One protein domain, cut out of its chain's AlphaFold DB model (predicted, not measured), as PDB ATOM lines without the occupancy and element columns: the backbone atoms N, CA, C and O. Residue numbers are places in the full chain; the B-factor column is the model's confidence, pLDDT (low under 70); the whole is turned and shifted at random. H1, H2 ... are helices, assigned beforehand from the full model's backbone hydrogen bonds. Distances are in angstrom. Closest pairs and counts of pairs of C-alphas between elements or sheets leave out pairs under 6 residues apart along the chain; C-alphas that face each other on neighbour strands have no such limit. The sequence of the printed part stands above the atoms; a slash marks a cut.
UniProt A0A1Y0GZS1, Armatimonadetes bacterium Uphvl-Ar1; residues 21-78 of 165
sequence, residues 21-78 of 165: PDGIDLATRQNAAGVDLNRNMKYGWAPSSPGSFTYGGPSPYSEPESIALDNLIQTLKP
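What this domain is: This is residues 21 to 78 of the 165 residues of a protein of Armatimonadetes bacterium Uphvl-Ar1 (UniProt A0A1Y0GZS1). This domain has little regular structure: a flat body made largely of one long looping stretch, residues 26 to 63, with the short helix H1 at one edge and the longer H2 leading away from it, and residues 71 to 78, of which 71 to 76 belong to H2, stand free and stick out. The printed part has 58 residues with two named helices, H1 then H2, and no named strand. The class is all helix, though named elements hold only 18 residues. The whole is compact, with a radius of gyration of the C-alphas of 11.5 A, and spans 33 by 27 by 14 A.

How they stand to each other: Start at H1, residues 21 to 25; it is apart from H2, residues 64 to 76. In both helices every O i to N i+4 pair is within hydrogen-bond range.

Where its parts are: Find C-alpha 21 at (97.778, 145.610, 168.009), where H1 begins. H2 runs 18.0 A from C-alpha 64 at (95.981, 157.017, 168.014) to C-alpha 76 at (86.704, 154.349, 183.261).

The domain as a whole: The C-alphas farthest apart, those of Gly 51 and Lys 77, are 33.3 A apart. The link from H1 to H2 is long, 38 residues. The printed part has no cut, and no printed residue is under 70 in pLDDT.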
ATOM      1  N   PRO A  21      98.118 146.732 168.884       97.50
ATOM      2  CA  PRO A  21      97.778 145.610 168.009       97.50
ATOM      3  C   PRO A  21      98.725 145.513 166.804       97.50
ATOM      4  O   PRO A  21      99.227 144.427 166.529       97.50
ATOM      5  N   ASP A  22      99.054 146.639 166.174       97.88
ATOM      6  CA  ASP A  22      99.913 146.667 164.990       97.88
ATOM      7  C   ASP A  22     101.347 146.234 165.312       97.88
ATOM      8  O   ASP A  22     101.938 145.438 164.587       97.88
ATOM      9  N   GLY A  23     101.907 146.692 166.437       97.44
ATOM     10  CA  GLY A  23     103.228 146.247 166.880       97.44
ATOM     11  C   GLY A  23     103.275 144.757 167.225       97.44
ATOM     12  O   GLY A  23     104.297 144.115 167.006       97.44
ATOM     13  N   ILE A  24     102.169 144.171 167.705       96.00
ATOM     14  CA  ILE A  24     102.076 142.714 167.900       96.00
ATOM     15  C   ILE A  24     102.154 141.993 166.553       96.00
ATOM     16  O   ILE A  24     102.941 141.056 166.420       96.00
ATOM     17  N   ASP A  25     101.376 142.436 165.565       97.62
ATOM     18  CA  ASP A  25     101.326 141.805 164.242       97.62
ATOM     19  C   ASP A  25     102.655 141.965 163.479       97.62
ATOM     20  O   ASP A  25     103.074 141.063 162.752       97.62
ATOM     21  N   LEU A  26     103.361 143.077 163.704       97.12
ATOM     22  CA  LEU A  26     104.693 143.351 163.155       97.12
ATOM     23  C   LEU A  26     105.842 142.761 163.990       97.12
ATOM     24  O   LEU A  26     106.996 142.836 163.572       97.12
ATOM     25  N   ALA A  27     105.551 142.179 165.158       96.44
ATOM     26  CA  ALA A  27     106.539 141.724 166.138       96.44
ATOM     27  C   ALA A  27     107.563 142.812 166.542       96.44
ATOM     28  O   ALA A  27     108.746 142.536 166.757       96.44
ATOM     29  N   THR A  28     107.104 144.058 166.674       96.31
ATOM     30  CA  THR A  28     107.906 145.221 167.064       96.31
ATOM     31  C   THR A  28     107.517 145.746 168.442       96.31
ATOM     32  O   THR A  28     106.372 145.664 168.879       96.31
ATOM     33  N   ARG A  29     108.484 146.359 169.138       96.06
ATOM     34  CA  ARG A  29     108.202 147.135 170.360       96.06
ATOM     35  C   ARG A  29     107.298 148.333 170.064       96.06
ATOM     36  O   ARG A  29     106.392 148.643 170.834       96.06
ATOM     37  N   GLN A  30     107.631 149.035 168.990       98.06
ATOM     38  CA  GLN A  30     106.960 150.244 168.532       98.06
ATOM     39  C   GLN A  30     105.663 149.889 167.795       98.06
ATOM     40  O   GLN A  30     105.468 148.733 167.411       98.06
ATOM     41  N   ASN A  31     104.768 150.858 167.614       98.38
ATOM     42  CA  ASN A  31     103.613 150.699 166.724       98.38
ATOM     43  C   ASN A  31     104.033 150.757 165.239       98.38
ATOM     44  O   ASN A  31     105.221 150.879 164.923       98.38
ATOM     45  N   ALA A  32     103.066 150.701 164.314       97.88
ATOM     46  CA  ALA A  32     103.335 150.734 162.872       97.88
ATOM     47  C   ALA A  32     104.053 152.011 162.388       97.88
ATOM     48  O   ALA A  32     104.708 151.986 161.346       97.88
ATOM     49  N   ALA A  33     103.973 153.114 163.142       97.81
ATOM     50  CA  ALA A  33     104.668 154.368 162.849       97.81
ATOM     51  C   ALA A  33     106.094 154.435 163.438       97.81
ATOM     52  O   ALA A  33     106.778 155.450 163.296       97.81
ATOM     53  N   GLY A  34     106.562 153.375 164.105       98.00
ATOM     54  CA  GLY A  34     107.873 153.358 164.754       98.00
ATOM     55  C   GLY A  34     107.923 154.168 166.054       98.00
ATOM     56  O   GLY A  34     109.007 154.563 166.487       98.00
ATOM     57  N   VAL A  35     106.778 154.418 166.697       98.62
ATOM     58  CA  VAL A  35     106.697 155.129 167.979       98.62
ATOM     59  C   VAL A  35     106.586 154.148 169.148       98.62
ATOM     60  O   VAL A  35     105.793 153.206 169.135       98.62
ATOM     61  N   ASP A  36     107.400 154.359 170.187       98.31
ATOM     62  CA  ASP A  36     107.264 153.680 171.476       98.31
ATOM     63  C   ASP A  36     106.086 154.311 172.228       98.31
ATOM     64  O   ASP A  36     106.187 155.412 172.775       98.31
ATOM     65  N   LEU A  37     104.958 153.600 172.270       98.44
ATOM     66  CA  LEU A  37     103.739 154.072 172.932       98.44
ATOM     67  C   LEU A  37     103.950 154.354 174.429       98.44
ATOM     68  O   LEU A  37     103.300 155.239 174.984       98.44
ATOM     69  N   ASN A  38     104.908 153.681 175.082       97.88
ATOM     70  CA  ASN A  38     105.281 153.954 176.473       97.88
ATOM     71  C   ASN A  38     106.297 155.110 176.598       97.88
ATOM     72  O   ASN A  38     107.004 155.227 177.604       97.88
ATOM     73  N   ARG A  39     106.408 155.938 175.558       98.31
ATOM     74  CA  ARG A  39     107.068 157.251 175.529       98.31
ATOM     75  C   ARG A  39     106.168 158.331 174.911       98.31
ATOM     76  O   ARG A  39     106.618 159.461 174.758       98.31
ATOM     77  N   ASN A  40     104.921 158.008 174.552       98.62
ATOM     78  CA  ASN A  40     104.014 158.888 173.804       98.62
ATOM     79  C   ASN A  40     102.888 159.505 174.662       98.62
ATOM     80  O   ASN A  40     102.094 160.299 174.162       98.62
ATOM     81  N   MET A  41     102.814 159.199 175.964       98.19
ATOM     82  CA  MET A  41     101.840 159.830 176.868       98.19
ATOM     83  C   MET A  41     102.183 161.303 177.100       98.19
ATOM     84  O   MET A  41     103.353 161.649 177.187       98.19
ATOM     85  N   LYS A  42     101.175 162.168 177.274       96.81
ATOM     86  CA  LYS A  42     101.374 163.620 177.439       96.81
ATOM     87  C   LYS A  42     102.186 164.030 178.657       96.81
ATOM     88  O   LYS A  42     103.033 164.917 178.562       96.81
ATOM     89  N   TYR A  43     101.907 163.439 179.809       93.94
ATOM     90  CA  TYR A  43     102.539 163.855 181.056       93.94
ATOM     91  C   TYR A  43     103.941 163.269 181.170       93.94
ATOM     92  O   TYR A  43     104.140 162.063 181.040       93.94
ATOM     93  N   GLY A  44     104.921 164.145 181.398       92.75
ATOM     94  CA  GLY A  44     106.333 163.775 181.419       92.75
ATOM     95  C   GLY A  44     106.923 163.478 180.039       92.75
ATOM     96  O   GLY A  44     108.039 162.972 179.983       92.75
ATOM     97  N   TRP A  45     106.204 163.749 178.943       98.06
ATOM     98  CA  TRP A  45     106.743 163.607 177.590       98.06
ATOM     99  C   TRP A  45     107.961 164.509 177.383       98.06
ATOM    100  O   TRP A  45     107.981 165.654 177.840       98.06
ATOM    101  N   ALA A  46     108.947 164.012 176.645       97.38
ATOM    102  CA  ALA A  46     110.092 164.790 176.206       97.38
ATOM    103  C   ALA A  46     110.448 164.421 174.760       97.38
ATOM    104  O   ALA A  46     110.296 163.252 174.391       97.38
ATOM    105  N   PRO A  47     110.961 165.373 173.958       96.75
ATOM    106  CA  PRO A  47     111.453 165.072 172.622       96.75
ATOM    107  C   PRO A  47     112.531 163.987 172.660       96.75
ATOM    108  O   PRO A  47     113.433 164.017 173.499       96.75
ATOM    109  N   SER A  48     112.469 163.056 171.714       96.31
ATOM    110  CA  SER A  48     113.508 162.053 171.491       96.31
ATOM    111  C   SER A  48     113.828 161.930 170.006       96.31
ATOM    112  O   SER A  48     113.059 162.365 169.148       96.31
ATOM    113  N   SER A  49     115.002 161.386 169.690       96.69
ATOM    114  CA  SER A  49     115.475 161.305 168.308       96.69
ATOM    115  C   SER A  49     114.551 160.413 167.464       96.69
ATOM    116  O   SER A  49     114.334 159.256 167.851       96.69
ATOM    117  N   PRO A  50     114.043 160.900 166.314       96.31
ATOM    118  CA  PRO A  50     113.290 160.079 165.370       96.31
ATOM    119  C   PRO A  50     114.041 158.798 165.000       96.31
ATOM    120  O   PRO A  50     115.251 158.822 164.778       96.31
ATOM    121  N   GLY A  51     113.327 157.671 164.980       93.38
ATOM    122  CA  GLY A  51     113.894 156.349 164.687       93.38
ATOM    123  C   GLY A  51     114.682 155.700 165.832       93.38
ATOM    124  O   GLY A  51     115.106 154.554 165.699       93.38
ATOM    125  N   SER A  52     114.874 156.377 166.972       96.38
ATOM    126  CA  SER A  52     115.432 155.722 168.161       96.38
ATOM    127  C   SER A  52     114.472 154.666 168.720       96.38
ATOM    128  O   SER A  52     113.256 154.775 168.582       96.38
ATOM    129  N   PHE A  53     115.006 153.654 169.407       95.00
ATOM    130  CA  PHE A  53     114.207 152.571 170.003       95.00
ATOM    131  C   PHE A  53     113.152 153.064 171.009       95.00
ATOM    132  O   PHE A  53     112.114 152.434 171.191       95.00
ATOM    133  N   THR A  54     113.411 154.207 171.646       96.12
ATOM    134  CA  THR A  54     112.497 154.892 172.573       96.12
ATOM    135  C   THR A  54     111.947 156.186 171.967       96.12
ATOM    136  O   THR A  54     111.718 157.164 172.686       96.12
ATOM    137  N   TYR A  55     111.799 156.241 170.639       98.12
ATOM    138  CA  TYR A  55     111.209 157.390 169.963       98.12
ATOM    139  C   TYR A  55     109.761 157.580 170.424       98.12
ATOM    140  O   TYR A  55     108.929 156.703 170.224       98.12
ATOM    141  N   GLY A  56     109.470 158.712 171.064       97.94
ATOM    142  CA  GLY A  56     108.178 159.006 171.686       97.94
ATOM    143  C   GLY A  56     107.211 159.737 170.765       97.94
ATOM    144  O   GLY A  56     106.274 160.355 171.263       97.94
ATOM    145  N   GLY A  57     107.450 159.701 169.452       98.19
ATOM    146  CA  GLY A  57     106.679 160.431 168.450       98.19
ATOM    147  C   GLY A  57     107.089 161.905 168.317       98.19
ATOM    148  O   GLY A  57     107.906 162.401 169.094       98.19
ATOM    149  N   PRO A  58     106.547 162.622 167.317       98.00
ATOM    150  CA  PRO A  58     106.870 164.031 167.066       98.00
ATOM    151  C   PRO A  58     106.301 164.991 168.127       98.00
ATOM    152  O   PRO A  58     106.765 166.123 168.260       98.00
ATOM    153  N   SER A  59     105.290 164.550 168.872       98.38
ATOM    154  CA  SER A  59     104.620 165.289 169.944       98.38
ATOM    155  C   SER A  59     103.984 164.297 170.924       98.38
ATOM    156  O   SER A  59     103.749 163.146 170.538       98.38
ATOM    157  N   PRO A  60     103.638 164.702 172.160       98.06
ATOM    158  CA  PRO A  60     102.797 163.862 173.010       98.06
ATOM    159  C   PRO A  60     101.470 163.550 172.313       98.06
ATOM    160  O   PRO A  60     100.938 164.416 171.615       98.06
ATOM    161  N   TYR A  61     100.932 162.347 172.525       98.12
ATOM    162  CA  TYR A  61      99.685 161.884 171.905       98.12
ATOM    163  C   TYR A  61      99.657 162.058 170.382       98.12
ATOM    164  O   TYR A  61      98.630 162.405 169.806       98.12
ATOM    165  N   SER A  62     100.797 161.852 169.726       98.56
ATOM    166  CA  SER A  62     100.830 161.773 168.262       98.56
ATOM    167  C   SER A  62     100.189 160.484 167.748       98.56
ATOM    168  O   SER A  62      99.663 160.482 166.638       98.56
ATOM    169  N   GLU A  63     100.171 159.428 168.566       98.69
ATOM    170  CA  GLU A  63      99.677 158.117 168.156       98.69
ATOM    171  C   GLU A  63      98.220 157.878 168.589       98.69
ATOM    172  O   GLU A  63      97.843 158.187 169.732       98.69
ATOM    173  N   PRO A  64      97.383 157.290 167.710       98.44
ATOM    174  CA  PRO A  64      95.981 157.017 168.014       98.44
ATOM    175  C   PRO A  64      95.802 156.041 169.184       98.44
ATOM    176  O   PRO A  64      94.843 156.176 169.944       98.44
ATOM    177  N   GLU A  65      96.719 155.095 169.384       98.69
ATOM    178  CA  GLU A  65      96.678 154.137 170.490       98.69
ATOM    179  C   GLU A  65      96.856 154.827 171.845       98.69
ATOM    180  O   GLU A  65      96.128 154.535 172.797       98.69
ATOM    181  N   SER A  66      97.782 155.786 171.934       98.50
ATOM    182  CA  SER A  66      98.009 156.562 173.155       98.50
ATOM    183  C   SER A  66      96.828 157.481 173.472       98.50
ATOM    184  O   SER A  66      96.433 157.577 174.635       98.50
ATOM    185  N   ILE A  67      96.210 158.090 172.452       98.62
ATOM    186  CA  ILE A  67      94.963 158.860 172.605       98.62
ATOM    187  C   ILE A  67      93.821 157.953 173.083       98.62
ATOM    188  O   ILE A  67      93.078 158.307 173.998       98.62
ATOM    189  N   ALA A  68      93.670 156.771 172.481       98.44
ATOM    190  CA  ALA A  68      92.626 155.821 172.851       98.44
ATOM    191  C   ALA A  68      92.789 155.330 174.296       98.44
ATOM    192  O   ALA A  68      91.800 155.249 175.029       98.44
ATOM    193  N   LEU A  69      94.024 155.051 174.727       98.38
ATOM    194  CA  LEU A  69      94.324 154.666 176.104       98.38
ATOM    195  C   LEU A  69      93.995 155.790 177.094       98.38
ATOM    196  O   LEU A  69      93.355 155.525 178.111       98.38
ATOM    197  N   ASP A  70      94.381 157.034 176.796       98.25
ATOM    198  CA  ASP A  70      94.041 158.194 177.628       98.25
ATOM    199  C   ASP A  70      92.519 158.368 177.755       98.25
ATOM    200  O   ASP A  70      91.981 158.409 178.864       98.25
ATOM    201  N   ASN A  71      91.797 158.350 176.630       98.38
ATOM    202  CA  ASN A  71      90.335 158.436 176.619       98.38
ATOM    203  C   ASN A  71      89.681 157.310 177.432       98.38
ATOM    204  O   ASN A  71      88.713 157.546 178.162       98.38
ATOM    205  N   LEU A  72      90.208 156.085 177.337       98.25
ATOM    206  CA  LEU A  72      89.716 154.945 178.102       98.25
ATOM    207  C   LEU A  72      89.924 155.152 179.606       98.25
ATOM    208  O   LEU A  72      88.990 154.944 180.380       98.25
ATOM    209  N   ILE A  73      91.111 155.596 180.025       98.19
ATOM    210  CA  ILE A  73      91.411 155.868 181.437       98.19
ATOM    211  C   ILE A  73      90.508 156.987 181.968       98.19
ATOM    212  O   ILE A  73      89.921 156.832 183.040       98.19
ATOM    213  N   GLN A  74      90.319 158.069 181.212       97.81
ATOM    214  CA  GLN A  74      89.429 159.172 181.598       97.81
ATOM    215  C   GLN A  74      87.953 158.754 181.680       97.81
ATOM    216  O   GLN A  74      87.210 159.264 182.522       97.81
ATOM    217  N   THR A  75      87.532 157.810 180.835       98.19
ATOM    218  CA  THR A  75      86.166 157.268 180.832       98.19
ATOM    219  C   THR A  75      85.934 156.334 182.016       98.19
ATOM    220  O   THR A  75      84.947 156.478 182.735       98.19
ATOM    221  N   LEU A  76      86.844 155.380 182.233       98.00
ATOM    222  CA  LEU A  76      86.704 154.349 183.261       98.00
ATOM    223  C   LEU A  76      87.050 154.850 184.666       98.00
ATOM    224  O   LEU A  76      86.562 154.286 185.643       98.00
ATOM    225  N   LYS A  77      87.894 155.886 184.769       97.44
ATOM    226  CA  LYS A  77      88.394 156.464 186.026       97.44
ATOM    227  C   LYS A  77      88.877 155.392 187.016       97.44
ATOM    228  O   LYS A  77      88.378 155.326 188.143       97.44
ATOM    229  N   PRO A  78      89.814 154.514 186.610       97.31
ATOM    230  CA  PRO A  78      90.271 153.435 187.470       97.31
ATOM    231  C   PRO A  78      90.998 153.994 188.698       97.31
ATOM    232  O   PRO A  78      91.804 154.915 188.589       97.31
TER     233      PRO A  78